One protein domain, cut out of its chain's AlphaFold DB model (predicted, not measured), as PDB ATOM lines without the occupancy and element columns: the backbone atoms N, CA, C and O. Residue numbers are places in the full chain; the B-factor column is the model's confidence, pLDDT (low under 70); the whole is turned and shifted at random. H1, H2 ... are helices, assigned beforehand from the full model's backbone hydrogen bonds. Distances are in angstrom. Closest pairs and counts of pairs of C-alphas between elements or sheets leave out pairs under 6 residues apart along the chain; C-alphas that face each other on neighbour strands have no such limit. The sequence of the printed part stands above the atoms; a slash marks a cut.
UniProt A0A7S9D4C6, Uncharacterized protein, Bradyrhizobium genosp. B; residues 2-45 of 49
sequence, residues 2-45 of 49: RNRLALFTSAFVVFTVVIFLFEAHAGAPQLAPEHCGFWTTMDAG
ATOM      1  N   ARG A   2     -50.612  51.637  44.650       70.06
ATOM      2  CA  ARG A   2     -51.156  51.254  43.327       70.06
ATOM      3  C   ARG A   2     -50.315  51.718  42.125       70.06
ATOM      4  O   ARG A   2     -50.093  50.933  41.216       70.06
ATOM      5  N   ASN A   3     -49.754  52.932  42.179       74.31
ATOM      6  CA  ASN A   3     -48.850  53.438  41.133       74.31
ATOM      7  C   ASN A   3     -47.502  52.695  41.096       74.31
ATOM      8  O   ASN A   3     -46.973  52.409  40.033       74.31
ATOM      9  N   ARG A   4     -46.964  52.321  42.269       79.00
ATOM     10  CA  ARG A   4     -45.754  51.487  42.354       79.00
ATOM     11  C   ARG A   4     -45.999  50.104  41.770       79.00
ATOM     12  O   ARG A   4     -45.153  49.610  41.044       79.00
ATOM     13  N   LEU A   5     -47.150  49.504  42.072       85.81
ATOM     14  CA  LEU A   5     -47.493  48.183  41.560       85.81
ATOM     15  C   LEU A   5     -47.576  48.202  40.031       85.81
ATOM     16  O   LEU A   5     -46.932  47.379  39.402       85.81
ATOM     17  N   ALA A   6     -48.236  49.209  39.447       86.88
ATOM     18  CA  ALA A   6     -48.289  49.396  37.998       86.88
ATOM     19  C   ALA A   6     -46.894  49.528  37.359       86.88
ATOM     20  O   ALA A   6     -46.644  48.894  36.339       86.88
ATOM     21  N   LEU A   7     -45.977  50.278  37.986       88.88
ATOM     22  CA  LEU A   7     -44.587  50.405  37.522       88.88
ATOM     23  C   LEU A   7     -43.834  49.068  37.560       88.88
ATOM     24  O   LEU A   7     -43.122  48.730  36.616       88.88
ATOM     25  N   PHE A   8     -44.007  48.290  38.631       89.56
ATOM     26  CA  PHE A   8     -43.418  46.955  38.728       89.56
ATOM     27  C   PHE A   8     -43.992  46.009  37.675       89.56
ATOM     28  O   PHE A   8     -43.235  45.301  37.018       89.56
ATOM     29  N   THR A   9     -45.311  46.021  37.468       92.00
ATOM     30  CA  THR A   9     -45.954  45.173  36.460       92.00
ATOM     31  C   THR A   9     -45.514  45.561  35.051       92.00
ATOM     32  O   THR A   9     -45.189  44.679  34.263       92.00
ATOM     33  N   SER A  10     -45.423  46.857  34.734       91.75
ATOM     34  CA  SER A  10     -44.933  47.301  33.426       91.75
ATOM     35  C   SER A  10     -43.475  46.911  33.202       91.75
ATOM     36  O   SER A  10     -43.137  46.427  32.128       91.75
ATOM     37  N   ALA A  11     -42.621  47.064  34.219       93.25
ATOM     38  CA  ALA A  11     -41.222  46.659  34.128       93.25
ATOM     39  C   ALA A  11     -41.090  45.145  33.912       93.25
ATOM     40  O   ALA A  11     -40.293  44.713  33.084       93.25
ATOM     41  N   PHE A  12     -41.911  44.349  34.604       93.75
ATOM     42  CA  PHE A  12     -41.936  42.899  34.444       93.75
ATOM     43  C   PHE A  12     -42.371  42.484  33.035       93.75
ATOM     44  O   PHE A  12     -41.698  41.676  32.404       93.75
ATOM     45  N   VAL A  13     -43.436  43.091  32.501       95.00
ATOM     46  CA  VAL A  13     -43.904  42.821  31.132       95.00
ATOM     47  C   VAL A  13     -42.828  43.173  30.104       95.00
ATOM     48  O   VAL A  13     -42.543  42.361  29.226       95.00
ATOM     49  N   VAL A  14     -42.196  44.345  30.225       95.06
ATOM     50  CA  VAL A  14     -41.101  44.753  29.330       95.06
ATOM     51  C   VAL A  14     -39.938  43.766  29.415       95.06
ATOM     52  O   VAL A  14     -39.442  43.329  28.381       95.06
ATOM     53  N   PHE A  15     -39.543  43.364  30.624       91.00
ATOM     54  CA  PHE A  15     -38.476  42.389  30.832       91.00
ATOM     55  C   PHE A  15     -38.782  41.053  30.144       91.00
ATOM     56  O   PHE A  15     -37.964  40.567  29.365       91.00
ATOM     57  N   THR A  16     -39.975  40.489  30.355       88.81
ATOM     58  CA  THR A  16     -40.380  39.229  29.716       88.81
ATOM     59  C   THR A  16     -40.382  39.343  28.194       88.81
ATOM     60  O   THR A  16     -39.831  38.476  27.520       88.81
ATOM     61  N   VAL A  17     -40.953  40.416  27.642       91.12
ATOM     62  CA  VAL A  17     -41.025  40.630  26.188       91.12
ATOM     63  C   VAL A  17     -39.628  40.726  25.574       91.12
ATOM     64  O   VAL A  17     -39.371  40.084  24.559       91.12
ATOM     65  N   VAL A  18     -38.711  41.468  26.204       91.81
ATOM     66  CA  VAL A  18     -37.324  41.603  25.733       91.81
ATOM     67  C   VAL A  18     -36.597  40.260  25.743       91.81
ATOM     68  O   VAL A  18     -35.958  39.928  24.750       91.81
ATOM     69  N   ILE A  19     -36.721  39.471  26.814       83.06
ATOM     70  CA  ILE A  19     -36.105  38.136  26.902       83.06
ATOM     71  C   ILE A  19     -36.656  37.217  25.805       83.06
ATOM     72  O   ILE A  19     -35.889  36.559  25.114       83.06
ATOM     73  N   PHE A  20     -37.975  37.204  25.598       83.50
ATOM     74  CA  PHE A  20     -38.598  36.391  24.551       83.50
ATOM     75  C   PHE A  20     -38.142  36.789  23.147       83.50
ATOM     76  O   PHE A  20     -37.848  35.922  22.329       83.50
ATOM     77  N   LEU A  21     -38.077  38.092  22.865       82.81
ATOM     78  CA  LEU A  21     -37.573  38.608  21.594       82.81
ATOM     79  C   LEU A  21     -36.096  38.276  21.407       82.81
ATOM     80  O   LEU A  21     -35.713  37.894  20.309       82.81
ATOM     81  N   PHE A  22     -35.288  38.398  22.457       81.06
ATOM     82  CA  PHE A  22     -33.874  38.043  22.428       81.06
ATOM     83  C   PHE A  22     -33.684  36.559  22.114       81.06
ATOM     84  O   PHE A  22     -32.960  36.237  21.181       81.06
ATOM     85  N   GLU A  23     -34.392  35.672  22.814       71.94
ATOM     86  CA  GLU A  23     -34.382  34.232  22.541       71.94
ATOM     87  C   GLU A  23     -34.874  33.928  21.119       71.94
ATOM     88  O   GLU A  23     -34.242  33.167  20.398       71.94
ATOM     89  N   ALA A  24     -35.957  34.562  20.660       70.31
ATOM     90  CA  ALA A  24     -36.468  34.371  19.303       70.31
ATOM     91  C   ALA A  24     -35.479  34.849  18.223       70.31
ATOM     92  O   ALA A  24     -35.276  34.150  17.231       70.31
ATOM     93  N   HIS A  25     -34.842  36.010  18.418       68.38
ATOM     94  CA  HIS A  25     -33.834  36.570  17.508       68.38
ATOM     95  C   HIS A  25     -32.518  35.797  17.524       68.38
ATOM     96  O   HIS A  25     -31.897  35.643  16.474       68.38
ATOM     97  N   ALA A  26     -32.105  35.294  18.687       64.50
ATOM     98  CA  ALA A  26     -30.967  34.392  18.825       64.50
ATOM     99  C   ALA A  26     -31.225  33.027  18.161       64.50
ATOM    100  O   ALA A  26     -30.330  32.188  18.132       64.50
ATOM    101  N   GLY A  27     -32.424  32.830  17.594       55.09
ATOM    102  CA  GLY A  27     -32.886  31.566  17.062       55.09
ATOM    103  C   GLY A  27     -33.097  30.631  18.230       55.09
ATOM    104  O   GLY A  27     -32.214  29.825  18.496       55.09
ATOM    105  N   ALA A  28     -34.224  30.790  18.938       54.25
ATOM    106  CA  ALA A  28     -34.582  29.998  20.112       54.25
ATOM    107  C   ALA A  28     -34.125  28.565  19.854       54.25
ATOM    108  O   ALA A  28     -34.663  27.950  18.922       54.25
ATOM    109  N   PRO A  29     -33.087  28.073  20.560       53.12
ATOM    110  CA  PRO A  29     -32.535  26.770  20.274       53.12
ATOM    111  C   PRO A  29     -33.611  25.793  20.714       53.12
ATOM    112  O   PRO A  29     -33.713  25.412  21.877       53.12
ATOM    113  N   GLN A  30     -34.492  25.442  19.781       52.88
ATOM    114  CA  GLN A  30     -35.400  24.324  19.893       52.88
ATOM    115  C   GLN A  30     -34.485  23.108  19.999       52.88
ATOM    116  O   GLN A  30     -34.083  22.549  18.987       52.88
ATOM    117  N   LEU A  31     -34.075  22.765  21.220       54.41
ATOM    118  CA  LEU A  31     -33.261  21.591  21.497       54.41
ATOM    119  C   LEU A  31     -31.964  21.526  20.665       54.41
ATOM    120  O   LEU A  31     -31.642  20.472  20.125       54.41
ATOM    121  N   ALA A  32     -31.202  22.617  20.541       47.03
ATOM    122  CA  ALA A  32     -29.815  22.473  20.102       47.03
ATOM    123  C   ALA A  32     -28.991  22.095  21.348       47.03
ATOM    124  O   ALA A  32     -28.778  22.969  22.189       47.03
ATOM    125  N   PRO A  33     -28.552  20.830  21.519       53.03
ATOM    126  CA  PRO A  33     -27.812  20.383  22.709       53.03
ATOM    127  C   PRO A  33     -26.496  21.144  22.937       53.03
ATOM    128  O   PRO A  33     -25.901  21.037  24.001       53.03
ATOM    129  N   GLU A  34     -26.076  21.945  21.957       56.44
ATOM    130  CA  GLU A  34     -24.826  22.692  21.957       56.44
ATOM    131  C   GLU A  34     -24.970  24.142  22.467       56.44
ATOM    132  O   GLU A  34     -23.952  24.797  22.688       56.44
ATOM    133  N   HIS A  35     -26.187  24.704  22.599       59.06
ATOM    134  CA  HIS A  35     -26.411  26.113  22.982       59.06
ATOM    135  C   HIS A  35     -27.490  26.238  24.067       59.06
ATOM    136  O   HIS A  35     -28.683  26.095  23.802       59.06
ATOM    137  N   CYS A  36     -27.077  26.554  25.296       63.41
ATOM    138  CA  CYS A  36     -28.014  26.834  26.381       63.41
ATOM    139  C   CYS A  36     -28.684  28.199  26.211       63.41
ATOM    140  O   CYS A  36     -28.013  29.228  26.159       63.41
ATOM    141  N   GLY A  37     -30.019  28.203  26.180       62.94
ATOM    142  CA  GLY A  37     -30.830  29.419  26.261       62.94
ATOM    143  C   GLY A  37     -30.713  30.110  27.625       62.94
ATOM    144  O   GLY A  37     -30.272  29.506  28.613       62.94
ATOM    145  N   PHE A  38     -31.149  31.368  27.709       63.38
ATOM    146  CA  PHE A  38     -30.993  32.234  28.886       63.38
ATOM    147  C   PHE A  38     -31.550  31.624  30.183       63.38
ATOM    148  O   PHE A  38     -30.917  31.670  31.238       63.38
ATOM    149  N   TRP A  39     -32.723  30.995  30.112       60.84
ATOM    150  CA  TRP A  39     -33.332  30.344  31.276       60.84
ATOM    151  C   TRP A  39     -32.568  29.079  31.680       60.84
ATOM    152  O   TRP A  39     -32.320  28.852  32.861       60.84
ATOM    153  N   THR A  40     -32.099  28.303  30.700       60.75
ATOM    154  CA  THR A  40     -31.317  27.088  30.967       60.75
ATOM    155  C   THR A  40     -29.920  27.384  31.497       60.75
ATOM    156  O   THR A  40     -29.428  26.607  32.300       60.75
ATOM    157  N   THR A  41     -29.283  28.511  31.149       60.59
ATOM    158  CA  THR A  41     -28.000  28.886  31.772       60.59
ATOM    159  C   THR A  41     -28.158  29.339  33.222       60.59
ATOM    160  O   THR A  41     -27.212  29.183  33.992       60.59
ATOM    161  N   MET A  42     -29.315  29.891  33.607       60.69
ATOM    162  CA  MET A  42     -29.593  30.228  35.006       60.69
ATOM    163  C   MET A  42     -29.862  28.975  35.848       60.69
ATOM    164  O   MET A  42     -29.303  28.859  36.936       60.69
ATOM    165  N   ASP A  43     -30.670  28.036  35.346       61.28
ATOM    166  CA  ASP A  43     -30.980  26.781  36.051       61.28
ATOM    167  C   ASP A  43     -29.807  25.786  36.039       61.28
ATOM    168  O   ASP A  43     -29.507  25.135  37.039       61.28
ATOM    169  N   ALA A  44     -29.103  25.671  34.914       55.66
ATOM    170  CA  ALA A  44     -28.079  24.658  34.690       55.66
ATOM    171  C   ALA A  44     -26.658  25.201  34.861       55.66
ATOM    172  O   ALA A  44     -25.762  24.759  34.144       55.66
ATOM    173  N   GLY A  45     -26.428  26.111  35.818       56.50
ATOM    174  CA  GLY A  45     -25.144  26.791  36.083       56.50
ATOM    175  C   GLY A  45     -23.890  25.905  36.275       56.50
ATOM    176  O   GLY A  45     -22.817  26.430  36.555       56.50
TER     177      GLY A  45
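AT A GLANCE: This is residues 2 to 45 of the 49 residues of an uncharacterized protein of Bradyrhizobium genosp. B (UniProt A0A7S9D4C6). One long straight helix, H1, makes the length; after it a loop swings out and folds back, and a short helix, H2, stands crosswise near the far end of H1, like a hook on a shaft. The middle of the hook is open and contacts are few. The printed part has 44 residues with two named helices, H1 then H2, and no named strand: all helix, only just loose, close to extended, with a radius of gyration of the C-alphas of 13.9 A and spans of 44 by 22 by 10 A.

HOW THE PARTS SIT: Start at H1, residues 2 to 25; its residues 2 to 18 stand free. Go on to H2, residues 38 to 43, about perpendicular to H1 at 75 degrees. The two are close but not clearly touching; their closest C-alphas, of Glu 23 and Phe 38, are 7.5 A apart. In H1 and H2 every O i to N i+4 pair is within hydrogen-bond range.

IN THESE COORDINATES: Find C-alpha 2 at (-51.156, 51.254, 43.327); from there H1 runs 34.4 A to C-alpha 25. H2 ends at C-alpha 43, (-30.980, 26.781, 36.051).

THE WHOLE: The farthest C-alphas, of Arg 2 and Glu 34, are 44.3 A apart. The link is long, 12 residues, and the printed part has no cut. Residues 25 to 45 have pLDDT under 70.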